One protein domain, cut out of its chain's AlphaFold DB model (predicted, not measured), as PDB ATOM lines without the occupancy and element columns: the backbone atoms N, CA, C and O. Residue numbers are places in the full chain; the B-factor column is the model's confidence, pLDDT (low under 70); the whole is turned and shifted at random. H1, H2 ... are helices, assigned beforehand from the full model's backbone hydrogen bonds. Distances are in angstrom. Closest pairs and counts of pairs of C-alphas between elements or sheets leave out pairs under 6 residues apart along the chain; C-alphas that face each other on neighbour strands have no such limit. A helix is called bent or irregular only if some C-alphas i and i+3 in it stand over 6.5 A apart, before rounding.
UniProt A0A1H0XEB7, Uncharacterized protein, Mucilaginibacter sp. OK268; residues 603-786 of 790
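AT A GLANCE: This is residues 603 to 786 of the 790 residues of an uncharacterized protein of Mucilaginibacter sp. OK268 (UniProt A0A1H0XEB7). Two three-helix up-and-down bundles are joined: H5, H6 and H7 make one, H1, H2 and H4 the other, each helix running against the one before it, and H6 crosses H1 and H4 steeply at the joint. H3 sits at the far end, close to H2 and H4. The 184 printed residues hold seven named helices, H1 to H7 in chain order, and no named strand: all helix. The whole is compact, with a radius of gyration of the C-alphas of 17.9 A and spans of 52, 43 and 29 A.

IN THESE COORDINATES: Find C-alpha 764 at (43.454, -13.115, 27.928); from there H7 runs 32.5 A to C-alpha 786 at (41.204, -9.661, -4.289). H6, residues 729 to 748, has a kink of 27 degrees near residue 736 and is irregular, C-alphas 731 and 734 being 7.0 A apart. Look for H5 at residues 707 to 724, H4 at 680 to 699 (29.9 A long), H3 at 653 to 666, H2 at 626 to 641 and H1 at 603 to 619.

HOW THE PARTS SIT: H7 and H6 form a hairpin at a shallow tilt of 25 degrees; their closest C-alphas, Lys 771 and His 743, are 5.9 A apart. H5 and H6 form another, closest at C-alphas Cys 718 and Pro 735, 4.7 A. Residues 733 to 741 of H6 touch H1 at a steep tilt of 53 degrees, closest at C-alphas Thr 737 and Gln 609, 6.4 A. H3 is apart from H7. Every O i to N i+4 pair is within hydrogen-bond range in H1, H2, H5 and H7; H3 has 9 of 10, H4 15 of 16, H6 14 of 16.

THE WHOLE: The farthest C-alphas, Lys 670 and Ser 765, are 52.8 A apart. The printed part has no cut. The links H2 to H3, H3 to H4 and H6 to H7 are long. Mean pLDDT of the printed part is 79.7; 40 residues are under 70, among them 672 to 684.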
ATOM      1  N   ARG A 603      25.595 -27.531   0.786       87.25
ATOM      2  CA  ARG A 603      25.793 -28.861   1.397       87.25
ATOM      3  C   ARG A 603      27.268 -29.203   1.611       87.25
ATOM      4  O   ARG A 603      27.605 -29.750   2.658       87.25
ATOM      5  N   GLU A 604      28.116 -28.925   0.621       85.12
ATOM      6  CA  GLU A 604      29.553 -29.235   0.660       85.12
ATOM      7  C   GLU A 604      30.233 -28.418   1.760       85.12
ATOM      8  O   GLU A 604      30.912 -28.971   2.621       85.12
ATOM      9  N   LEU A 605      29.958 -27.110   1.782       88.56
ATOM     10  CA  LEU A 605      30.436 -26.200   2.817       88.56
ATOM     11  C   LEU A 605      29.992 -26.665   4.209       88.56
ATOM     12  O   LEU A 605      30.825 -26.778   5.105       88.56
ATOM     13  N   SER A 606      28.706 -26.990   4.373       92.00
ATOM     14  CA  SER A 606      28.140 -27.485   5.632       92.00
ATOM     15  C   SER A 606      28.787 -28.793   6.100       92.00
ATOM     16  O   SER A 606      29.095 -28.925   7.282       92.00
ATOM     17  N   ALA A 607      29.022 -29.751   5.196       91.44
ATOM     18  CA  ALA A 607      29.671 -31.019   5.534       91.44
ATOM     19  C   ALA A 607      31.095 -30.796   6.058       91.44
ATOM     20  O   ALA A 607      31.466 -31.349   7.094       91.44
ATOM     21  N   VAL A 608      31.864 -29.940   5.375       91.75
ATOM     22  CA  VAL A 608      33.226 -29.581   5.787       91.75
ATOM     23  C   VAL A 608      33.222 -28.855   7.132       91.75
ATOM     24  O   VAL A 608      34.070 -29.165   7.963       91.75
ATOM     25  N   GLN A 609      32.250 -27.968   7.399       91.94
ATOM     26  CA  GLN A 609      32.119 -27.327   8.716       91.94
ATOM     27  C   GLN A 609      31.960 -28.354   9.838       91.94
ATOM     28  O   GLN A 609      32.720 -28.324  10.802       91.94
ATOM     29  N   PHE A 610      30.996 -29.271   9.706       92.00
ATOM     30  CA  PHE A 610      30.727 -30.268  10.744       92.00
ATOM     31  C   PHE A 610      31.904 -31.225  10.951       92.00
ATOM     32  O   PHE A 610      32.240 -31.539  12.092       92.00
ATOM     33  N   ALA A 611      32.552 -31.666   9.869       92.38
ATOM     34  CA  ALA A 611      33.717 -32.540   9.955       92.38
ATOM     35  C   ALA A 611      34.918 -31.837  10.609       92.38
ATOM     36  O   ALA A 611      35.552 -32.404  11.499       92.38
ATOM     37  N   ALA A 612      35.208 -30.596  10.206       91.12
ATOM     38  CA  ALA A 612      36.310 -29.819  10.759       91.12
ATOM     39  C   ALA A 612      36.086 -29.477  12.238       91.12
ATOM     40  O   ALA A 612      36.999 -29.656  13.038       91.12
ATOM     41  N   ASP A 613      34.884 -29.032  12.621       88.25
ATOM     42  CA  ASP A 613      34.539 -28.735  14.021       88.25
ATOM     43  C   ASP A 613      34.724 -29.973  14.911       88.25
ATOM     44  O   ASP A 613      35.379 -29.910  15.953       88.25
ATOM     45  N   ALA A 614      34.250 -31.129  14.439       88.56
ATOM     46  CA  ALA A 614      34.421 -32.392  15.140       88.56
ATOM     47  C   ALA A 614      35.897 -32.764  15.314       88.56
ATOM     48  O   ALA A 614      36.321 -33.018  16.436       88.56
ATOM     49  N   ILE A 615      36.689 -32.764  14.235       88.44
ATOM     50  CA  ILE A 615      38.117 -33.120  14.275       88.44
ATOM     51  C   ILE A 615      38.898 -32.178  15.196       88.44
ATOM     52  O   ILE A 615      39.723 -32.650  15.979       88.44
ATOM     53  N   LEU A 616      38.612 -30.872  15.154       85.88
ATOM     54  CA  LEU A 616      39.220 -29.899  16.061       85.88
ATOM     55  C   LEU A 616      38.951 -30.250  17.524       85.88
ATOM     56  O   LEU A 616      39.870 -30.201  18.338       85.88
ATOM     57  N   ASP A 617      37.725 -30.653  17.861       82.31
ATOM     58  CA  ASP A 617      37.420 -31.112  19.214       82.31
ATOM     59  C   ASP A 617      38.164 -32.393  19.585       82.31
ATOM     60  O   ASP A 617      38.695 -32.475  20.690       82.31
ATOM     61  N   MET A 618      38.249 -33.371  18.675       83.81
ATOM     62  CA  MET A 618      38.952 -34.631  18.953       83.81
ATOM     63  C   MET A 618      40.437 -34.404  19.226       83.81
ATOM     64  O   MET A 618      40.977 -34.998  20.153       83.81
ATOM     65  N   LEU A 619      41.086 -33.528  18.451       82.25
ATOM     66  CA  LEU A 619      42.496 -33.177  18.641       82.25
ATOM     67  C   LEU A 619      42.753 -32.529  20.010       82.25
ATOM     68  O   LEU A 619      43.843 -32.652  20.557       82.25
ATOM     69  N   CYS A 620      41.750 -31.864  20.588       78.25
ATOM     70  CA  CYS A 620      41.860 -31.219  21.895       78.25
ATOM     71  C   CYS A 620      41.601 -32.165  23.083       78.25
ATOM     72  O   CYS A 620      41.806 -31.764  24.234       78.25
ATOM     73  N   CYS A 621      41.126 -33.393  22.849       76.69
ATOM     74  CA  CYS A 621      40.772 -34.342  23.905       76.69
ATOM     75  C   CYS A 621      42.002 -35.113  24.424       76.69
ATOM     76  O   CYS A 621      42.557 -35.953  23.725       76.69
ATOM     77  N   LYS A 622      42.380 -34.903  25.697       65.88
ATOM     78  CA  LYS A 622      43.577 -35.519  26.316       65.88
ATOM     79  C   LYS A 622      43.408 -36.973  26.799       65.88
ATOM     80  O   LYS A 622      44.398 -37.664  27.001       65.88
ATOM     81  N   ASN A 623      42.176 -37.448  26.999       63.72
ATOM     82  CA  ASN A 623      41.885 -38.717  27.696       63.72
ATOM     83  C   ASN A 623      41.627 -39.917  26.765       63.72
ATOM     84  O   ASN A 623      41.010 -40.897  27.189       63.72
ATOM     85  N   PHE A 624      42.034 -39.856  25.495       65.62
ATOM     86  CA  PHE A 624      41.645 -40.868  24.515       65.62
ATOM     87  C   PHE A 624      42.774 -41.812  24.118       65.62
ATOM     88  O   PHE A 624      43.931 -41.417  24.005       65.62
ATOM     89  N   SER A 625      42.423 -43.079  23.881       68.00
ATOM     90  CA  SER A 625      43.371 -44.037  23.321       68.00
ATOM     91  C   SER A 625      43.674 -43.657  21.867       68.00
ATOM     92  O   SER A 625      42.757 -43.332  21.111       68.00
ATOM     93  N   GLY A 626      44.943 -43.729  21.446       72.25
ATOM     94  CA  GLY A 626      45.316 -43.424  20.055       72.25
ATOM     95  C   GLY A 626      44.539 -44.266  19.029       72.25
ATOM     96  O   GLY A 626      44.142 -43.775  17.980       72.25
ATOM     97  N   ASN A 627      44.198 -45.513  19.377       80.50
ATOM     98  CA  ASN A 627      43.412 -46.397  18.514       80.50
ATOM     99  C   ASN A 627      41.968 -45.911  18.300       80.50
ATOM    100  O   ASN A 627      41.441 -46.007  17.193       80.50
ATOM    101  N   ASP A 628      41.298 -45.420  19.344       81.12
ATOM    102  CA  ASP A 628      39.938 -44.917  19.171       81.12
ATOM    103  C   ASP A 628      39.943 -43.576  18.416       81.12
ATOM    104  O   ASP A 628      39.018 -43.321  17.640       81.12
ATOM    105  N   PHE A 629      40.989 -42.748  18.582       85.31
ATOM    106  CA  PHE A 629      41.160 -41.493  17.833       85.31
ATOM    107  C   PHE A 629      41.251 -41.775  16.333       85.31
ATOM    108  O   PHE A 629      40.512 -41.197  15.531       85.31
ATOM    109  N   ASP A 630      42.097 -42.737  15.963       84.88
ATOM    110  CA  ASP A 630      42.265 -43.184  14.582       84.88
ATOM    111  C   ASP A 630      40.953 -43.714  13.994       84.88
ATOM    112  O   ASP A 630      40.594 -43.401  12.859       84.88
ATOM    113  N   LYS A 631      40.187 -44.501  14.760       87.12
ATOM    114  CA  LYS A 631      38.878 -44.998  14.307       87.12
ATOM    115  C   LYS A 631      37.876 -43.864  14.092       87.12
ATOM    116  O   LYS A 631      37.134 -43.898  13.111       87.12
ATOM    117  N   ALA A 632      37.839 -42.890  15.000       88.94
ATOM    118  CA  ALA A 632      36.908 -41.768  14.954       88.94
ATOM    119  C   ALA A 632      37.195 -40.838  13.769       88.94
ATOM    120  O   ALA A 632      36.289 -40.510  13.002       88.94
ATOM    121  N   THR A 633      38.462 -40.473  13.573       89.38
ATOM    122  CA  THR A 633      38.889 -39.642  12.441       89.38
ATOM    123  C   THR A 633      38.651 -40.348  11.110       89.38
ATOM    124  O   THR A 633      38.066 -39.747  10.209       89.38
ATOM    125  N   ARG A 634      38.976 -41.645  10.994       89.06
ATOM    126  CA  ARG A 634      38.648 -42.441   9.795       89.06
ATOM    127  C   ARG A 634      37.151 -42.487   9.520       89.06
ATOM    128  O   ARG A 634      36.750 -42.336   8.372       89.06
ATOM    129  N   LEU A 635      36.316 -42.667  10.549       90.75
ATOM    130  CA  LEU A 635      34.863 -42.629  10.386       90.75
ATOM    131  C   LEU A 635      34.405 -41.280   9.817       90.75
ATOM    132  O   LEU A 635      33.665 -41.272   8.843       90.75
ATOM    133  N   ILE A 636      34.853 -40.156  10.380       91.81
ATOM    134  CA  ILE A 636      34.441 -38.823   9.915       91.81
ATOM    135  C   ILE A 636      34.892 -38.563   8.476       91.81
ATOM    136  O   ILE A 636      34.093 -38.098   7.668       91.81
ATOM    137  N   LEU A 637      36.141 -38.890   8.136       91.12
ATOM    138  CA  LEU A 637      36.661 -38.724   6.775       91.12
ATOM    139  C   LEU A 637      35.897 -39.595   5.766       91.12
ATOM    140  O   LEU A 637      35.563 -39.135   4.672       91.12
ATOM    141  N   HIS A 638      35.530 -40.816   6.160       88.25
ATOM    142  CA  HIS A 638      34.685 -41.691   5.354       88.25
ATOM    143  C   HIS A 638      33.271 -41.115   5.165       88.25
ATOM    144  O   HIS A 638      32.781 -41.040   4.044       88.25
ATOM    145  N   LEU A 639      32.634 -40.617   6.231       89.88
ATOM    146  CA  LEU A 639      31.316 -39.971   6.152       89.88
ATOM    147  C   LEU A 639      31.325 -38.640   5.382       89.88
ATOM    148  O   LEU A 639      30.264 -38.173   4.970       89.88
ATOM    149  N   LEU A 640      32.493 -38.019   5.205       88.25
ATOM    150  CA  LEU A 640      32.662 -36.795   4.428       88.25
ATOM    151  C   LEU A 640      32.871 -37.082   2.934       88.25
ATOM    152  O   LEU A 640      32.289 -36.388   2.105       88.25
ATOM    153  N   ALA A 641      33.704 -38.069   2.587       84.00
ATOM    154  CA  ALA A 641      34.195 -38.243   1.215       84.00
ATOM    155  C   ALA A 641      34.249 -39.695   0.702       84.00
ATOM    156  O   ALA A 641      34.755 -39.925  -0.396       84.00
ATOM    157  N   GLY A 642      33.755 -40.675   1.464       77.94
ATOM    158  CA  GLY A 642      33.785 -42.093   1.088       77.94
ATOM    159  C   GLY A 642      35.196 -42.687   1.056       77.94
ATOM    160  O   GLY A 642      35.460 -43.634   0.317       77.94
ATOM    161  N   GLU A 643      36.139 -42.114   1.809       65.38
ATOM    162  CA  GLU A 643      37.507 -42.622   1.873       65.38
ATOM    163  C   GLU A 643      37.513 -43.999   2.570       65.38
ATOM    164  O   GLU A 643      37.156 -44.096   3.738       65.38
ATOM    165  N   GLU A 644      37.919 -45.046   1.836       57.47
ATOM    166  CA  GLU A 644      38.034 -46.471   2.234       57.47
ATOM    167  C   GLU A 644      36.736 -47.301   2.247       57.47
ATOM    168  O   GLU A 644      35.726 -46.914   2.818       57.47
ATOM    169  N   SER A 645      36.778 -48.511   1.668       49.38
ATOM    170  CA  SER A 645      35.682 -49.478   1.781       49.38
ATOM    171  C   SER A 645      35.665 -50.076   3.186       49.38
ATOM    172  O   SER A 645      36.530 -50.888   3.534       49.38
ATOM    173  N   LEU A 646      34.667 -49.727   3.991       52.03
ATOM    174  CA  LEU A 646      34.310 -50.563   5.133       52.03
ATOM    175  C   LEU A 646      33.787 -51.902   4.585       52.03
ATOM    176  O   LEU A 646      33.073 -51.893   3.579       52.03
ATOM    177  N   PRO A 647      34.154 -53.058   5.168       42.66
ATOM    178  CA  PRO A 647      33.602 -54.332   4.726       42.66
ATOM    179  C   PRO A 647      32.069 -54.253   4.799       42.66
ATOM    180  O   PRO A 647      31.537 -53.931   5.860       42.66
ATOM    181  N   PRO A 648      31.351 -54.472   3.685       39.19
ATOM    182  CA  PRO A 648      29.912 -54.283   3.654       39.19
ATOM    183  C   PRO A 648      29.254 -55.420   4.427       39.19
ATOM    184  O   PRO A 648      29.439 -56.587   4.079       39.19
ATOM    185  N   SER A 649      28.470 -55.101   5.455       44.16
ATOM    186  CA  SER A 649      27.652 -56.096   6.139       44.16
ATOM    187  C   SER A 649      26.183 -55.738   6.349       44.16
ATOM    188  O   SER A 649      25.464 -56.683   6.560       44.16
ATOM    189  N   TYR A 650      25.642 -54.520   6.257       45.00
ATOM    190  CA  TYR A 650      24.219 -54.157   6.533       45.00
ATOM    191  C   TYR A 650      23.618 -54.595   7.900       45.00
ATOM    192  O   TYR A 650      22.685 -53.957   8.386       45.00
ATOM    193  N   GLN A 651      24.163 -55.613   8.570       47.75
ATOM    194  CA  GLN A 651      23.787 -56.121   9.885       47.75
ATOM    195  C   GLN A 651      24.351 -55.250  11.012       47.75
ATOM    196  O   GLN A 651      23.950 -55.392  12.168       47.75
ATOM    197  N   HIS A 652      25.280 -54.341  10.711       70.88
ATOM    198  CA  HIS A 652      25.950 -53.522  11.712       70.88
ATOM    199  C   HIS A 652      25.498 -52.059  11.665       70.88
ATOM    200  O   HIS A 652      25.524 -51.393  10.633       70.88
ATOM    201  N   PHE A 653      25.109 -51.546  12.835       84.81
ATOM    202  CA  PHE A 653      24.623 -50.184  13.080       84.81
ATOM    203  C   PHE A 653      25.354 -49.080  12.292       84.81
ATOM    204  O   PHE A 653      24.713 -48.272  11.620       84.81
ATOM    205  N   ARG A 654      26.693 -49.071  12.356       86.94
ATOM    206  CA  ARG A 654      27.564 -48.096  11.682       86.94
ATOM    207  C   ARG A 654      27.317 -48.057  10.174       86.94
ATOM    208  O   ARG A 654      27.177 -46.986   9.593       86.94
ATOM    209  N   GLU A 655      27.249 -49.221   9.545       84.12
ATOM    210  CA  GLU A 655      27.108 -49.354   8.094       84.12
ATOM    211  C   GLU A 655      25.738 -48.882   7.611       84.12
ATOM    212  O   GLU A 655      25.631 -48.346   6.512       84.12
ATOM    213  N   ARG A 656      24.696 -48.985   8.451       86.94
ATOM    214  CA  ARG A 656      23.382 -48.406   8.134       86.94
ATOM    215  C   ARG A 656      23.457 -46.886   7.970       86.94
ATOM    216  O   ARG A 656      22.812 -46.349   7.077       86.94
ATOM    217  N   ILE A 657      24.231 -46.191   8.809       90.62
ATOM    218  CA  ILE A 657      24.426 -44.734   8.694       90.62
ATOM    219  C   ILE A 657      25.251 -44.399   7.449       90.62
ATOM    220  O   ILE A 657      24.845 -43.541   6.666       90.62
ATOM    221  N   VAL A 658      26.372 -45.101   7.252       88.94
ATOM    222  CA  VAL A 658      27.254 -44.925   6.087       88.94
ATOM    223  C   VAL A 658      26.471 -45.104   4.787       88.94
ATOM    224  O   VAL A 658      26.411 -44.182   3.979       88.94
ATOM    225  N   SER A 659      25.764 -46.227   4.642       85.88
ATOM    226  CA  SER A 659      24.989 -46.543   3.441       85.88
ATOM    227  C   SER A 659      23.906 -45.500   3.158       85.88
ATOM    228  O   SER A 659      23.670 -45.152   2.005       85.88
ATOM    229  N   ARG A 660      23.255 -44.941   4.189       87.50
ATOM    230  CA  ARG A 660      22.275 -43.856   4.001       87.50
ATOM    231  C   ARG A 660      22.908 -42.587   3.440       87.50
ATOM    232  O   ARG A 660      22.298 -41.940   2.593       87.50
ATOM    233  N   ILE A 661      24.102 -42.228   3.905       88.31
ATOM    234  CA  ILE A 661      24.837 -41.063   3.402       88.31
ATOM    235  C   ILE A 661      25.327 -41.315   1.971       88.31
ATOM    236  O   ILE A 661      25.116 -40.465   1.109       88.31
ATOM    237  N   GLU A 662      25.883 -42.492   1.687       85.56
ATOM    238  CA  GLU A 662      26.327 -42.875   0.341       85.56
ATOM    239  C   GLU A 662      25.161 -42.896  -0.660       85.56
ATOM    240  O   GLU A 662      25.257 -42.301  -1.732       85.56
ATOM    241  N   GLN A 663      24.007 -43.460  -0.283       83.38
ATOM    242  CA  GLN A 663      22.784 -43.410  -1.097       83.38
ATOM    243  C   GLN A 663      22.353 -41.967  -1.400       83.38
ATOM    244  O   GLN A 663      21.892 -41.686  -2.505       83.38
ATOM    245  N   ALA A 664      22.525 -41.039  -0.450       83.06
ATOM    246  CA  ALA A 664      22.229 -39.622  -0.664       83.06
ATOM    247  C   ALA A 664      23.176 -38.965  -1.672       83.06
ATOM    248  O   ALA A 664      22.814 -37.973  -2.304       83.06
ATOM    249  N   TRP A 665      24.395 -39.486  -1.814       81.38
ATOM    250  CA  TRP A 665      25.366 -39.013  -2.798       81.38
ATOM    251  C   TRP A 665      25.107 -39.597  -4.183       81.38
ATOM    252  O   TRP A 665      25.217 -38.878  -5.177       81.38
ATOM    253  N   GLU A 666      24.774 -40.884  -4.248       78.12
ATOM    254  CA  GLU A 666      24.552 -41.609  -5.499       78.12
ATOM    255  C   GLU A 666      23.216 -41.260  -6.159       78.12
ATOM    256  O   GLU A 666      23.168 -41.010  -7.366       78.12
ATOM    257  N   ASP A 667      22.137 -41.239  -5.372       75.50
ATOM    258  CA  ASP A 667      20.770 -41.026  -5.844       75.50
ATOM    259  C   ASP A 667      19.948 -40.218  -4.820       75.50
ATOM    260  O   ASP A 667      19.048 -40.743  -4.151       75.50
ATOM    261  N   PRO A 668      20.226 -38.908  -4.687       75.69
ATOM    262  CA  PRO A 668      19.521 -38.042  -3.745       75.69
ATOM    263  C   PRO A 668      18.006 -38.005  -3.994       75.69
ATOM    264  O   PRO A 668      17.224 -37.782  -3.072       75.69
ATOM    265  N   ALA A 669      17.545 -38.259  -5.224       72.88
ATOM    266  CA  ALA A 669      16.120 -38.281  -5.530       72.88
ATOM    267  C   ALA A 669      15.385 -39.415  -4.801       72.88
ATOM    268  O   ALA A 669      14.295 -39.181  -4.276       72.88
ATOM    269  N   LYS A 670      15.998 -40.600  -4.675       71.88
ATOM    270  CA  LYS A 670      15.418 -41.727  -3.923       71.88
ATOM    271  C   LYS A 670      15.249 -41.455  -2.434       71.88
ATOM    272  O   LYS A 670      14.338 -42.002  -1.821       71.88
ATOM    273  N   LEU A 671      16.097 -40.610  -1.850       72.88
ATOM    274  CA  LEU A 671      15.970 -40.197  -0.449       72.88
ATOM    275  C   LEU A 671      15.102 -38.946  -0.274       72.88
ATOM    276  O   LEU A 671      14.911 -38.469   0.844       72.88
ATOM    277  N   GLY A 672      14.548 -38.415  -1.367       66.75
ATOM    278  CA  GLY A 672      13.783 -37.177  -1.345       66.75
ATOM    279  C   GLY A 672      14.644 -35.963  -0.993       66.75
ATOM    280  O   GLY A 672      14.121 -35.050  -0.356       66.75
ATOM    281  N   THR A 673      15.926 -35.982  -1.387       64.94
ATOM    282  CA  THR A 673      16.941 -34.926  -1.221       64.94
ATOM    283  C   THR A 673      17.480 -34.393  -2.564       64.94
ATOM    284  O   THR A 673      18.585 -33.854  -2.649       64.94
ATOM    285  N   ALA A 674      16.717 -34.561  -3.653       58.31
ATOM    286  CA  ALA A 674      17.164 -34.487  -5.054       58.31
ATOM    287  C   ALA A 674      17.949 -33.230  -5.472       58.31
ATOM    288  O   ALA A 674      18.752 -33.322  -6.393       58.31
ATOM    289  N   ALA A 675      17.739 -32.063  -4.847       49.72
ATOM    290  CA  ALA A 675      18.523 -30.864  -5.193       49.72
ATOM    291  C   ALA A 675      19.596 -30.487  -4.161       49.72
ATOM    292  O   ALA A 675      20.171 -29.402  -4.221       49.72
ATOM    293  N   SER A 676      19.894 -31.401  -3.239       49.97
ATOM    294  CA  SER A 676      20.974 -31.277  -2.263       49.97
ATOM    295  C   SER A 676      22.307 -31.854  -2.757       49.97
ATOM    296  O   SER A 676      23.346 -31.446  -2.244       49.97
ATOM    297  N   ALA A 677      22.325 -32.750  -3.751       46.25
ATOM    298  CA  ALA A 677      23.553 -33.399  -4.212       46.25
ATOM    299  C   ALA A 677      23.624 -33.504  -5.744       46.25
ATOM    300  O   ALA A 677      22.724 -34.019  -6.395       46.25
ATOM    301  N   GLY A 678      24.727 -33.023  -6.316       49.88
ATOM    302  CA  GLY A 678      25.167 -33.374  -7.666       49.88
ATOM    303  C   GLY A 678      26.473 -34.167  -7.586       49.88
ATOM    304  O   GLY A 678      27.227 -34.010  -6.623       49.88
ATOM    305  N   LYS A 679      26.785 -34.979  -8.607       48.72
ATOM    306  CA  LYS A 679      28.011 -35.811  -8.669       48.72
ATOM    307  C   LYS A 679      29.319 -35.026  -8.452       48.72
ATOM    308  O   LYS A 679      30.314 -35.603  -8.027       48.72
ATOM    309  N   GLN A 680      29.323 -33.713  -8.709       54.00
ATOM    310  CA  GLN A 680      30.475 -32.830  -8.481       54.00
ATOM    311  C   GLN A 680      30.832 -32.638  -6.993       54.00
ATOM    312  O   GLN A 680      31.987 -32.343  -6.691       54.00
ATOM    313  N   GLY A 681      29.887 -32.839  -6.064       57.47
ATOM    314  CA  GLY A 681      30.132 -32.618  -4.635       57.47
ATOM    315  C   GLY A 681      31.118 -33.607  -4.012       57.47
ATOM    316  O   GLY A 681      31.892 -33.220  -3.140       57.47
ATOM    317  N   ASN A 682      31.168 -34.848  -4.510       62.88
ATOM    318  CA  ASN A 682      32.087 -35.869  -3.995       62.88
ATOM    319  C   ASN A 682      33.552 -35.471  -4.220       62.88
ATOM    320  O   ASN A 682      34.365 -35.591  -3.311       62.88
ATOM    321  N   VAL A 683      33.872 -34.904  -5.389       63.91
ATOM    322  CA  VAL A 683      35.243 -34.492  -5.743       63.91
ATOM    323  C   VAL A 683      35.773 -33.414  -4.793       63.91
ATOM    324  O   VAL A 683      36.914 -33.489  -4.345       63.91
ATOM    325  N   LYS A 684      34.949 -32.416  -4.456       64.25
ATOM    326  CA  LYS A 684      35.352 -31.333  -3.547       64.25
ATOM    327  C   LYS A 684      35.519 -31.814  -2.112       64.25
ATOM    328  O   LYS A 684      36.466 -31.414  -1.441       64.25
ATOM    329  N   MET A 685      34.626 -32.688  -1.650       79.31
ATOM    330  CA  MET A 685      34.734 -33.259  -0.308       79.31
ATOM    331  C   MET A 685      35.969 -34.161  -0.175       79.31
ATOM    332  O   MET A 685      36.574 -34.163   0.891       79.31
ATOM    333  N   SER A 686      36.427 -34.828  -1.244       81.44
ATOM    334  CA  SER A 686      37.713 -35.549  -1.243       81.44
ATOM    335  C   SER A 686      38.925 -34.637  -1.027       81.44
ATOM    336  O   SER A 686      39.860 -35.021  -0.328       81.44
ATOM    337  N   ILE A 687      38.928 -33.422  -1.588       83.12
ATOM    338  CA  ILE A 687      40.004 -32.445  -1.330       83.12
ATOM    339  C   ILE A 687      39.982 -32.036   0.145       83.12
ATOM    340  O   ILE A 687      41.009 -32.102   0.816       83.12
ATOM    341  N   ALA A 688      38.800 -31.714   0.675       86.44
ATOM    342  CA  ALA A 688      38.664 -31.338   2.076       86.44
ATOM    343  C   ALA A 688      39.063 -32.469   3.041       86.44
ATOM    344  O   ALA A 688      39.738 -32.227   4.040       86.44
ATOM    345  N   ALA A 689      38.702 -33.715   2.727       88.69
ATOM    346  CA  ALA A 689      39.099 -34.882   3.506       88.69
ATOM    347  C   ALA A 689      40.626 -35.090   3.497       88.69
ATOM    348  O   ALA A 689      41.223 -35.319   4.552       88.69
ATOM    349  N   LYS A 690      41.283 -34.907   2.343       90.25
ATOM    350  CA  LYS A 690      42.750 -34.938   2.225       90.25
ATOM    351  C   LYS A 690      43.422 -33.868   3.094       90.25
ATOM    352  O   LYS A 690      44.399 -34.172   3.778       90.25
ATOM    353  N   ASP A 691      42.908 -32.643   3.077       90.06
ATOM    354  CA  ASP A 691      43.432 -31.529   3.875       90.06
ATOM    355  C   ASP A 691      43.280 -31.784   5.378       90.06
ATOM    356  O   ASP A 691      44.237 -31.637   6.141       90.06
ATOM    357  N   LEU A 692      42.098 -32.243   5.802       91.88
ATOM    358  CA  LEU A 692      41.848 -32.639   7.188       91.88
ATOM    359  C   LEU A 692      42.796 -33.759   7.622       91.88
ATOM    360  O   LEU A 692      43.362 -33.693   8.709       91.88
ATOM    361  N   ARG A 693      43.034 -34.757   6.765       92.31
ATOM    362  CA  ARG A 693      43.985 -35.843   7.031       92.31
ATOM    363  C   ARG A 693      45.421 -35.337   7.184       92.31
ATOM    364  O   ARG A 693      46.123 -35.798   8.081       92.31
ATOM    365  N   LYS A 694      45.858 -34.389   6.341       90.44
ATOM    366  CA  LYS A 694      47.176 -33.734   6.467       90.44
ATOM    367  C   LYS A 694      47.313 -33.097   7.853       90.44
ATOM    368  O   LYS A 694      48.294 -33.367   8.538       90.44
ATOM    369  N   LEU A 695      46.314 -32.327   8.284       88.69
ATOM    370  CA  LEU A 695      46.319 -31.653   9.587       88.69
ATOM    371  C   LEU A 695      46.252 -32.625  10.764       88.69
ATOM    372  O   LEU A 695      47.004 -32.464  11.721       88.69
ATOM    373  N   ILE A 696      45.419 -33.667  10.673       89.44
ATOM    374  CA  ILE A 696      45.369 -34.735  11.676       89.44
ATOM    375  C   ILE A 696      46.765 -35.329  11.867       89.44
ATOM    376  O   ILE A 696      47.231 -35.382  12.993       89.44
ATOM    377  N   ASN A 697      47.464 -35.703  10.793       88.31
ATOM    378  CA  ASN A 697      48.792 -36.317  10.891       88.31
ATOM    379  C   ASN A 697      49.867 -35.386  11.478       88.31
ATOM    380  O   ASN A 697      50.820 -35.871  12.073       88.31
ATOM    381  N   ILE A 698      49.738 -34.069  11.289       84.25
ATOM    382  CA  ILE A 698      50.677 -33.077  11.835       84.25
ATOM    383  C   ILE A 698      50.455 -32.896  13.337       84.25
ATOM    384  O   ILE A 698      51.409 -32.817  14.104       84.25
ATOM    385  N   CYS A 699      49.192 -32.828  13.758       79.31
ATOM    386  CA  CYS A 699      48.831 -32.621  15.156       79.31
ATOM    387  C   CYS A 699      48.861 -33.922  15.977       79.31
ATOM    388  O   CYS A 699      49.012 -33.884  17.196       79.31
ATOM    389  N   HIS A 700      48.717 -35.074  15.323       70.56
ATOM    390  CA  HIS A 700      48.723 -36.388  15.952       70.56
ATOM    391  C   HIS A 700      50.161 -36.891  16.133       70.56
ATOM    392  O   HIS A 700      50.767 -37.458  15.224       70.56
ATOM    393  N   GLY A 701      50.702 -36.693  17.333       60.31
ATOM    394  CA  GLY A 701      52.050 -37.140  17.702       60.31
ATOM    395  C   GLY A 701      52.579 -36.540  19.003       60.31
ATOM    396  O   GLY A 701      53.498 -37.102  19.588       60.31
ATOM    397  N   ASP A 702      51.973 -35.449  19.480       59.88
ATOM    398  CA  ASP A 702      52.446 -34.704  20.648       59.88
ATOM    399  C   ASP A 702      51.325 -34.555  21.693       59.88
ATOM    400  O   ASP A 702      50.694 -33.510  21.863       59.88
ATOM    401  N   THR A 703      51.014 -35.670  22.363       59.03
ATOM    402  CA  THR A 703      49.901 -35.805  23.325       59.03
ATOM    403  C   THR A 703      50.067 -34.967  24.599       59.03
ATOM    404  O   THR A 703      49.157 -34.928  25.427       59.03
ATOM    405  N   GLU A 704      51.219 -34.317  24.781       66.75
ATOM    406  CA  GLU A 704      51.521 -33.483  25.949       66.75
ATOM    407  C   GLU A 704      51.222 -31.989  25.728       66.75
ATOM    408  O   GLU A 704      51.206 -31.223  26.696       66.75
ATOM    409  N   LEU A 705      50.929 -31.566  24.490       74.88
ATOM    410  CA  LEU A 705      50.633 -30.167  24.175       74.88
ATOM    411  C   LEU A 705      49.408 -29.650  24.941       74.88
ATOM    412  O   LEU A 705      48.373 -30.319  25.078       74.88
ATOM    413  N   LYS A 706      49.487 -28.402  25.413       84.00
ATOM    414  CA  LYS A 706      48.295 -27.703  25.900       84.00
ATOM    415  C   LYS A 706      47.399 -27.358  24.713       84.00
ATOM    416  O   LYS A 706      47.875 -27.138  23.600       84.00
ATOM    417  N   THR A 707      46.094 -27.243  24.951       85.69
ATOM    418  CA  THR A 707      45.113 -26.927  23.898       85.69
ATOM    419  C   THR A 707      45.456 -25.629  23.158       85.69
ATOM    420  O   THR A 707      45.327 -25.560  21.941       85.69
ATOM    421  N   ALA A 708      45.945 -24.610  23.869       87.88
ATOM    422  CA  ALA A 708      46.389 -23.364  23.254       87.88
ATOM    423  C   ALA A 708      47.621 -23.542  22.342       87.88
ATOM    424  O   ALA A 708      47.712 -22.886  21.310       87.88
ATOM    425  N   ASP A 709      48.547 -24.444  22.677       89.94
ATOM    426  CA  ASP A 709      49.724 -24.718  21.842       89.94
ATOM    427  C   ASP A 709      49.317 -25.445  20.550       89.94
ATOM    428  O   ASP A 709      49.775 -25.097  19.462       89.94
ATOM    429  N   LEU A 710      48.369 -26.384  20.652       88.75
ATOM    430  CA  LEU A 710      47.740 -27.023  19.496       88.75
ATOM    431  C   LEU A 710      47.024 -26.003  18.597       88.75
ATOM    432  O   LEU A 710      47.104 -26.100  17.374       88.75
ATOM    433  N   TYR A 711      46.332 -25.019  19.178       91.81
ATOM    434  CA  TYR A 711      45.697 -23.952  18.400       91.81
ATOM    435  C   TYR A 711      46.730 -23.125  17.637       91.81
ATOM    436  O   TYR A 711      46.536 -22.904  16.447       91.81
ATOM    437  N   ASP A 712      47.839 -22.727  18.267       92.69
ATOM    438  CA  ASP A 712      48.916 -22.011  17.569       92.69
ATOM    439  C   ASP A 712      49.496 -22.847  16.412       92.69
ATOM    440  O   ASP A 712      49.671 -22.331  15.305       92.69
ATOM    441  N   LEU A 713      49.705 -24.153  16.626       92.12
ATOM    442  CA  LEU A 713      50.165 -25.075  15.585       92.12
ATOM    443  C   LEU A 713      49.173 -25.158  14.413       92.12
ATOM    444  O   LEU A 713      49.577 -25.087  13.250       92.12
ATOM    445  N   LEU A 714      47.875 -25.289  14.697       92.44
ATOM    446  CA  LEU A 714      46.827 -25.335  13.676       92.44
ATOM    447  C   LEU A 714      46.722 -24.018  12.903       92.44
ATOM    448  O   LEU A 714      46.575 -24.049  11.683       92.44
ATOM    449  N   ILE A 715      46.825 -22.874  13.587       95.00
ATOM    450  CA  ILE A 715      46.817 -21.544  12.964       95.00
ATOM    451  C   ILE A 715      47.971 -21.433  11.963       95.00
ATOM    452  O   ILE A 715      47.741 -21.052  10.812       95.00
ATOM    453  N   GLN A 716      49.184 -21.822  12.368       94.06
ATOM    454  CA  GLN A 716      50.360 -21.786  11.502       94.06
ATOM    455  C   GLN A 716      50.213 -22.719  10.292       94.06
ATOM    456  O   GLN A 716      50.410 -22.285   9.158       94.06
ATOM    457  N   ASN A 717      49.809 -23.973  10.502       93.31
ATOM    458  CA  ASN A 717      49.657 -24.932   9.405       93.31
ATOM    459  C   ASN A 717      48.542 -24.532   8.434       93.31
ATOM    460  O   ASN A 717      48.697 -24.673   7.222       93.31
ATOM    461  N   CYS A 718      47.428 -23.987   8.934       94.06
ATOM    462  CA  CYS A 718      46.381 -23.451   8.068       94.06
ATOM    463  C   CYS A 718      46.902 -22.273   7.239       94.06
ATOM    464  O   CYS A 718      46.571 -22.175   6.061       94.06
ATOM    465  N   HIS A 719      47.734 -21.401   7.814       93.00
ATOM    466  CA  HIS A 719      48.364 -20.318   7.064       93.00
ATOM    467  C   HIS A 719      49.300 -20.844   5.964       93.00
ATOM    468  O   HIS A 719      49.170 -20.426   4.817       93.00
ATOM    469  N   GLU A 720      50.171 -21.809   6.272       91.75
ATOM    470  CA  GLU A 720      51.056 -22.442   5.283       91.75
ATOM    471  C   GLU A 720      50.256 -23.106   4.151       91.75
ATOM    472  O   GLU A 720      50.534 -22.874   2.974       91.75
ATOM    473  N   MET A 721      49.184 -23.835   4.481       90.81
ATOM    474  CA  MET A 721      48.273 -24.409   3.483       90.81
ATOM    475  C   MET A 721      47.610 -23.336   2.609       90.81
ATOM    476  O   MET A 721      47.473 -23.535   1.405       90.81
ATOM    477  N   LEU A 722      47.230 -22.187   3.176       90.06
ATOM    478  CA  LEU A 722      46.656 -21.076   2.409       90.06
ATOM    479  C   LEU A 722      47.658 -20.423   1.453       90.06
ATOM    480  O   LEU A 722      47.229 -19.916   0.410       90.06
ATOM    481  N   LEU A 723      48.950 -20.431   1.796       87.19
ATOM    482  CA  LEU A 723      50.032 -19.981   0.918       87.19
ATOM    483  C   LEU A 723      50.289 -20.994  -0.214       87.19
ATOM    484  O   LEU A 723      50.488 -20.584  -1.358       87.19
ATOM    485  N   GLU A 724      50.229 -22.299   0.077       85.81
ATOM    486  CA  GLU A 724      50.407 -23.388  -0.902       85.81
ATOM    487  C   GLU A 724      49.244 -23.504  -1.905       85.81
ATOM    488  O   GLU A 724      49.476 -23.691  -3.100       85.81
ATOM    489  N   ALA A 725      47.997 -23.368  -1.436       77.81
ATOM    490  CA  ALA A 725      46.758 -23.569  -2.206       77.81
ATOM    491  C   ALA A 725      46.554 -22.585  -3.381       77.81
ATOM    492  O   ALA A 725      45.633 -22.712  -4.197       77.81
ATOM    493  N   GLY A 726      47.381 -21.539  -3.478       70.38
ATOM    494  CA  GLY A 726      47.256 -20.520  -4.515       70.38
ATOM    495  C   GLY A 726      45.856 -19.889  -4.542       70.38
ATOM    496  O   GLY A 726      45.390 -19.329  -3.548       70.38
ATOM    497  N   ARG A 727      45.174 -19.946  -5.695       67.19
ATOM    498  CA  ARG A 727      43.865 -19.292  -5.922       67.19
ATOM    499  C   ARG A 727      42.679 -20.250  -6.021       67.19
ATOM    500  O   ARG A 727      41.575 -19.784  -6.290       67.19
ATOM    501  N   LYS A 728      42.875 -21.560  -5.862       72.56
ATOM    502  CA  LYS A 728      41.785 -22.525  -6.045       72.56
ATOM    503  C   LYS A 728      40.852 -22.507  -4.829       72.56
ATOM    504  O   LYS A 728      41.290 -22.865  -3.736       72.56
ATOM    505  N   PRO A 729      39.579 -22.105  -4.987       71.12
ATOM    506  CA  PRO A 729      38.635 -21.995  -3.876       71.12
ATOM    507  C   PRO A 729      38.478 -23.267  -3.038       71.12
ATOM    508  O   PRO A 729      38.318 -23.195  -1.821       71.12
ATOM    509  N   GLU A 730      38.514 -24.427  -3.694       71.38
ATOM    510  CA  GLU A 730      38.396 -25.745  -3.076       71.38
ATOM    511  C   GLU A 730      39.593 -26.111  -2.186       71.38
ATOM    512  O   GLU A 730      39.391 -26.761  -1.166       71.38
ATOM    513  N   GLU A 731      40.803 -25.648  -2.514       79.88
ATOM    514  CA  GLU A 731      42.022 -25.877  -1.716       79.88
ATOM    515  C   GLU A 731      42.093 -24.918  -0.503       79.88
ATOM    516  O   GLU A 731      42.758 -25.193   0.492       79.88
ATOM    517  N   ASN A 732      41.353 -23.802  -0.541       83.38
ATOM    518  CA  ASN A 732      41.268 -22.833   0.560       83.38
ATOM    519  C   ASN A 732      40.161 -23.160   1.582       83.38
ATOM    520  O   ASN A 732      40.171 -22.640   2.701       83.38
ATOM    521  N   LEU A 733      39.196 -24.004   1.202       87.25
ATOM    522  CA  LEU A 733      37.961 -24.246   1.952       87.25
ATOM    523  C   LEU A 733      38.231 -24.771   3.369       87.25
ATOM    524  O   LEU A 733      37.698 -24.236   4.345       87.25
ATOM    525  N   THR A 734      39.061 -25.805   3.482       90.56
ATOM    526  CA  THR A 734      39.392 -26.468   4.751       90.56
ATOM    527  C   THR A 734      40.188 -25.569   5.700       90.56
ATOM    528  O   THR A 734      39.725 -25.364   6.826       90.56
ATOM    529  N   PRO A 735      41.339 -24.984   5.302       91.94
ATOM    530  CA  PRO A 735      42.107 -24.143   6.217       91.94
ATOM    531  C   PRO A 735      41.338 -22.889   6.659       91.94
ATOM    532  O   PRO A 735      41.389 -22.538   7.837       91.94
ATOM    533  N   LEU A 736      40.548 -22.247   5.782       91.50
ATOM    534  CA  LEU A 736      39.698 -21.120   6.201       91.50
ATOM    535  C   LEU A 736      38.614 -21.551   7.194       91.50
ATOM    536  O   LEU A 736      38.354 -20.835   8.157       91.50
ATOM    537  N   THR A 737      37.995 -22.715   6.982       91.50
ATOM    538  CA  THR A 737      36.995 -23.274   7.905       91.50
ATOM    539  C   THR A 737      37.570 -23.434   9.309       91.50
ATOM    540  O   THR A 737      36.971 -22.994  10.289       91.50
ATOM    541  N   ILE A 738      38.763 -24.019   9.405       92.12
ATOM    542  CA  ILE A 738      39.431 -24.241  10.686       92.12
ATOM    543  C   ILE A 738      39.759 -22.913  11.366       92.12
ATOM    544  O   ILE A 738      39.468 -22.755  12.550       92.12
ATOM    545  N   LEU A 739      40.287 -21.935  10.626       93.44
ATOM    546  CA  LEU A 739      40.571 -20.607  11.170       93.44
ATOM    547  C   LEU A 739      39.310 -19.913  11.714       93.44
ATOM    548  O   LEU A 739      39.369 -19.324  12.792       93.44
ATOM    549  N   TYR A 740      38.164 -20.016  11.030       91.94
ATOM    550  CA  TYR A 740      36.894 -19.458  11.519       91.94
ATOM    551  C   TYR A 740      36.433 -20.153  12.805       91.94
ATOM    552  O   TYR A 740      36.087 -19.482  13.778       91.94
ATOM    553  N   ASN A 741      36.485 -21.486  12.843       89.88
ATOM    554  CA  ASN A 741      36.105 -22.252  14.030       89.88
ATOM    555  C   ASN A 741      37.013 -21.923  15.224       89.88
ATOM    556  O   ASN A 741      36.519 -21.694  16.328       89.88
ATOM    557  N   LEU A 742      38.329 -21.830  15.008       90.69
ATOM    558  CA  LEU A 742      39.288 -21.424  16.038       90.69
ATOM    559  C   LEU A 742      39.022 -19.996  16.524       90.69
ATOM    560  O   LEU A 742      38.979 -19.773  17.734       90.69
ATOM    561  N   HIS A 743      38.776 -19.046  15.615       91.00
ATOM    562  CA  HIS A 743      38.416 -17.678  15.986       91.00
ATOM    563  C   HIS A 743      37.184 -17.659  16.893       91.00
ATOM    564  O   HIS A 743      37.217 -17.063  17.965       91.00
ATOM    565  N   ASN A 744      36.113 -18.354  16.506       87.81
ATOM    566  CA  ASN A 744      34.864 -18.376  17.264       87.81
ATOM    567  C   ASN A 744      35.019 -19.037  18.635       87.81
ATOM    568  O   ASN A 744      34.469 -18.538  19.619       87.81
ATOM    569  N   ARG A 745      35.810 -20.112  18.729       85.75
ATOM    570  CA  ARG A 745      36.152 -20.759  20.004       85.75
ATOM    571  C   ARG A 745      36.900 -19.792  20.920       85.75
ATOM    572  O   ARG A 745      36.481 -19.585  22.052       85.75
ATOM    573  N   VAL A 746      37.956 -19.146  20.427       87.50
ATOM    574  CA  VAL A 746      38.731 -18.168  21.212       87.50
ATOM    575  C   VAL A 746      37.892 -16.923  21.540       87.50
ATOM    576  O   VAL A 746      38.096 -16.290  22.574       87.50
ATOM    577  N   THR A 747      36.923 -16.560  20.696       85.31
ATOM    578  CA  THR A 747      35.993 -15.454  20.963       85.31
ATOM    579  C   THR A 747      34.976 -15.764  22.037       85.31
ATOM    580  O   THR A 747      34.735 -14.911  22.885       85.31
ATOM    581  N   SER A 748      34.465 -16.985  22.048       79.62
ATOM    582  CA  SER A 748      33.508 -17.447  23.052       79.62
ATOM    583  C   SER A 748      34.181 -17.873  24.364       79.62
ATOM    584  O   SER A 748      33.495 -18.199  25.327       79.62
ATOM    585  N   TRP A 749      35.517 -17.903  24.414       83.12
ATOM    586  CA  TRP A 749      36.274 -18.235  25.616       83.12
ATOM    587  C   TRP A 749      36.304 -17.057  26.600       83.12
ATOM    588  O   TRP A 749      36.759 -15.962  26.258       83.12
ATOM    589  N   HIS A 750      35.871 -17.299  27.840       72.88
ATOM    590  CA  HIS A 750      35.845 -16.311  28.913       72.88
ATOM    591  C   HIS A 750      36.380 -16.910  30.230       72.88
ATOM    592  O   HIS A 750      35.732 -17.773  30.823       72.88
ATOM    593  N   PRO A 751      37.531 -16.447  30.757       66.56
ATOM    594  CA  PRO A 751      38.191 -17.079  31.907       66.56
ATOM    595  C   PRO A 751      37.432 -16.928  33.236       66.56
ATOM    596  O   PRO A 751      37.728 -17.639  34.191       66.56
ATOM    597  N   ALA A 752      36.483 -15.989  33.322       55.56
ATOM    598  CA  ALA A 752      35.727 -15.693  34.545       55.56
ATOM    599  C   ALA A 752      34.346 -16.377  34.622       55.56
ATOM    600  O   ALA A 752      33.685 -16.293  35.658       55.56
ATOM    601  N   GLU A 753      33.886 -17.027  33.550       60.75
ATOM    602  CA  GLU A 753      32.584 -17.700  33.533       60.75
ATOM    603  C   GLU A 753      32.735 -19.157  33.978       60.75
ATOM    604  O   GLU A 753      33.486 -19.924  33.380       60.75
ATOM    605  N   LYS A 754      32.005 -19.552  35.032       50.03
ATOM    606  CA  LYS A 754      32.081 -20.900  35.630       50.03
ATOM    607  C   LYS A 754      31.706 -22.034  34.667       50.03
ATOM    608  O   LYS A 754      32.115 -23.167  34.903       50.03
ATOM    609  N   ASP A 755      30.966 -21.718  33.607       50.28
ATOM    610  CA  ASP A 755      30.472 -22.674  32.614       50.28
ATOM    611  C   ASP A 755      31.148 -22.532  31.242       50.28
ATOM    612  O   ASP A 755      30.807 -23.259  30.307       50.28
ATOM    613  N   CYS A 756      32.135 -21.637  31.105       53.91
ATOM    614  CA  CYS A 756      32.891 -21.534  29.867       53.91
ATOM    615  C   CYS A 756      33.810 -22.752  29.703       53.91
ATOM    616  O   CYS A 756      34.413 -23.248  30.662       53.91
ATOM    617  N   PHE A 757      33.933 -23.251  28.471       63.06
ATOM    618  CA  PHE A 757      34.894 -24.302  28.176       63.06
ATOM    619  C   PHE A 757      36.300 -23.749  28.419       63.06
ATOM    620  O   PHE A 757      36.715 -22.756  27.831       63.06
ATOM    621  N   GLU A 758      37.048 -24.362  29.324       70.06
ATOM    622  CA  GLU A 758      38.421 -23.938  29.549       70.06
ATOM    623  C   GLU A 758      39.250 -24.263  28.283       70.06
ATOM    624  O   GLU A 758      39.007 -25.255  27.595       70.06
ATOM    625  N   ILE A 759      40.247 -23.451  27.946       80.38
ATOM    626  CA  ILE A 759      41.262 -23.803  26.948       80.38
ATOM    627  C   ILE A 759      42.564 -23.861  27.725       80.38
ATOM    628  O   ILE A 759      43.043 -22.841  28.214       80.38
ATOM    629  N   ASP A 760      43.100 -25.069  27.908       83.69
ATOM    630  CA  ASP A 760      44.333 -25.224  28.679       83.69
ATOM    631  C   ASP A 760      45.480 -24.457  28.003       83.69
ATOM    632  O   ASP A 760      45.681 -24.560  26.791       83.69
ATOM    633  N   GLY A 761      46.212 -23.673  28.793       85.56
ATOM    634  CA  GLY A 761      47.300 -22.814  28.323       85.56
ATOM    635  C   GLY A 761      46.871 -21.506  27.647       85.56
ATOM    636  O   GLY A 761      47.741 -20.830  27.092       85.56
ATOM    637  N   LEU A 762      45.580 -21.148  27.676       88.94
ATOM    638  CA  LEU A 762      45.078 -19.878  27.150       88.94
ATOM    639  C   LEU A 762      44.868 -18.852  28.272       88.94
ATOM    640  O   LEU A 762      44.208 -19.128  29.270       88.94
ATOM    641  N   ASP A 763      45.406 -17.649  28.080       90.56
ATOM    642  CA  ASP A 763      45.129 -16.468  28.900       90.56
ATOM    643  C   ASP A 763      44.550 -15.337  28.027       90.56
ATOM    644  O   ASP A 763      44.518 -15.439  26.798       90.56
ATOM    645  N   VAL A 764      44.078 -14.247  28.646       89.94
ATOM    646  CA  VAL A 764      43.454 -13.115  27.928       89.94
ATOM    647  C   VAL A 764      44.391 -12.511  26.876       89.94
ATOM    648  O   VAL A 764      43.949 -12.194  25.772       89.94
ATOM    649  N   SER A 765      45.681 -12.381  27.193       92.44
ATOM    650  CA  SER A 765      46.683 -11.799  26.293       92.44
ATOM    651  C   SER A 765      46.927 -12.708  25.087       92.44
ATOM    652  O   SER A 765      46.880 -12.267  23.934       92.44
ATOM    653  N   ARG A 766      47.102 -14.012  25.330       93.88
ATOM    654  CA  ARG A 766      47.278 -15.026  24.287       93.88
ATOM    655  C   ARG A 766      46.032 -15.152  23.413       93.88
ATOM    656  O   ARG A 766      46.171 -15.201  22.195       93.88
ATOM    657  N   ALA A 767      44.833 -15.118  23.994       90.38
ATOM    658  CA  ALA A 767      43.574 -15.133  23.252       90.38
ATOM    659  C   ALA A 767      43.449 -13.925  22.311       90.38
ATOM    660  O   ALA A 767      43.120 -14.086  21.136       90.38
ATOM    661  N   GLN A 768      43.761 -12.715  22.789       91.31
ATOM    662  CA  GLN A 768      43.776 -11.508  21.954       91.31
ATOM    663  C   GLN A 768      44.794 -11.618  20.812       91.31
ATOM    664  O   GLN A 768      44.470 -11.301  19.666       91.31
ATOM    665  N   LYS A 769      46.001 -12.121  21.105       94.56
ATOM    666  CA  LYS A 769      47.039 -12.352  20.096       94.56
ATOM    667  C   LYS A 769      46.591 -13.371  19.045       94.56
ATOM    668  O   LYS A 769      46.714 -13.088  17.858       94.56
ATOM    669  N   MET A 770      46.034 -14.512  19.455       94.50
ATOM    670  CA  MET A 770      45.516 -15.539  18.544       94.50
ATOM    671  C   MET A 770      44.430 -14.982  17.627       94.50
ATOM    672  O   MET A 770      44.520 -15.154  16.414       94.50
ATOM    673  N   LYS A 771      43.442 -14.254  18.170       92.25
ATOM    674  CA  LYS A 771      42.399 -13.606  17.358       92.25
ATOM    675  C   LYS A 771      43.005 -12.669  16.316       92.25
ATOM    676  O   LYS A 771      42.639 -12.742  15.147       92.25
ATOM    677  N   ALA A 772      43.956 -11.827  16.722       92.00
ATOM    678  CA  ALA A 772      44.620 -10.896  15.816       92.00
ATOM    679  C   ALA A 772      45.396 -11.618  14.700       92.00
ATOM    680  O   ALA A 772      45.303 -11.219  13.541       92.00
ATOM    681  N   VAL A 773      46.111 -12.701  15.026       94.94
ATOM    682  CA  VAL A 773      46.855 -13.518  14.051       94.94
ATOM    683  C   VAL A 773      45.903 -14.218  13.079       94.94
ATOM    684  O   VAL A 773      46.081 -14.103  11.868       94.94
ATOM    685  N   ILE A 774      44.850 -14.869  13.582       93.56
ATOM    686  CA  ILE A 774      43.835 -15.521  12.744       93.56
ATOM    687  C   ILE A 774      43.203 -14.510  11.785       93.56
ATOM    688  O   ILE A 774      43.142 -14.751  10.579       93.56
ATOM    689  N   MET A 775      42.784 -13.351  12.297       90.75
ATOM    690  CA  MET A 775      42.206 -12.295  11.468       90.75
ATOM    691  C   MET A 775      43.208 -11.750  10.452       90.75
ATOM    692  O   MET A 775      42.817 -11.456   9.325       90.75
ATOM    693  N   SER A 776      44.494 -11.660  10.802       90.56
ATOM    694  CA  SER A 776      45.548 -11.294   9.854       90.56
ATOM    695  C   SER A 776      45.621 -12.284   8.692       90.56
ATOM    696  O   SER A 776      45.596 -11.851   7.543       90.56
ATOM    697  N   HIS A 777      45.631 -13.593   8.960       90.75
ATOM    698  CA  HIS A 777      45.675 -14.622   7.915       90.75
ATOM    699  C   HIS A 777      44.407 -14.647   7.054       90.75
ATOM    700  O   HIS A 777      44.494 -14.729   5.829       90.75
ATOM    701  N   ILE A 778      43.225 -14.519   7.669       87.44
ATOM    702  CA  ILE A 778      41.951 -14.427   6.939       87.44
ATOM    703  C   ILE A 778      41.959 -13.202   6.017       87.44
ATOM    704  O   ILE A 778      41.609 -13.310   4.842       87.44
ATOM    705  N   ASN A 779      42.381 -12.043   6.525       84.56
ATOM    706  CA  ASN A 779      42.421 -10.806   5.750       84.56
ATOM    707  C   ASN A 779      43.489 -10.848   4.652       84.56
ATOM    708  O   ASN A 779      43.245 -10.362   3.552       84.56
ATOM    709  N   GLU A 780      44.659 -11.436   4.911       83.94
ATOM    710  CA  GLU A 780      45.688 -11.658   3.893       83.94
ATOM    711  C   GLU A 780      45.152 -12.534   2.761       83.94
ATOM    712  O   GLU A 780      45.291 -12.175   1.591       83.94
ATOM    713  N   LYS A 781      44.461 -13.632   3.089       83.00
ATOM    714  CA  LYS A 781      43.874 -14.491   2.064       83.00
ATOM    715  C   LYS A 781      42.793 -13.773   1.264       83.00
ATOM    716  O   LYS A 781      42.822 -13.812   0.036       83.00
ATOM    717  N   ARG A 782      41.896 -13.050   1.939       78.31
ATOM    718  CA  ARG A 782      40.894 -12.201   1.279       78.31
ATOM    719  C   ARG A 782      41.553 -11.181   0.345       78.31
ATOM    720  O   ARG A 782      41.050 -10.987  -0.751       78.31
ATOM    721  N   LYS A 783      42.700 -10.590   0.724       73.81
ATOM    722  CA  LYS A 783      43.510  -9.693  -0.132       73.81
ATOM    723  C   LYS A 783      44.136 -10.407  -1.342       73.81
ATOM    724  O   LYS A 783      44.185  -9.839  -2.429       73.81
ATOM    725  N   GLN A 784      44.604 -11.642  -1.191       72.38
ATOM    726  CA  GLN A 784      45.139 -12.425  -2.313       72.38
ATOM    727  C   GLN A 784      44.045 -12.833  -3.313       72.38
ATOM    728  O   GLN A 784      44.276 -12.808  -4.521       72.38
ATOM    729  N   GLU A 785      42.849 -13.170  -2.823       68.12
ATOM    730  CA  GLU A 785      41.658 -13.419  -3.656       68.12
ATOM    731  C   GLU A 785      41.174 -12.154  -4.383       68.12
ATOM    732  O   GLU A 785      40.456 -12.244  -5.379       68.12
ATOM    733  N   ALA A 786      41.582 -10.997  -3.872       60.72
ATOM    734  CA  ALA A 786      41.204  -9.661  -4.289       60.72
ATOM    735  C   ALA A 786      42.046  -9.112  -5.463       60.72
ATOM    736  O   ALA A 786      41.511  -8.628  -6.453       60.72
TER     737      ALA A 786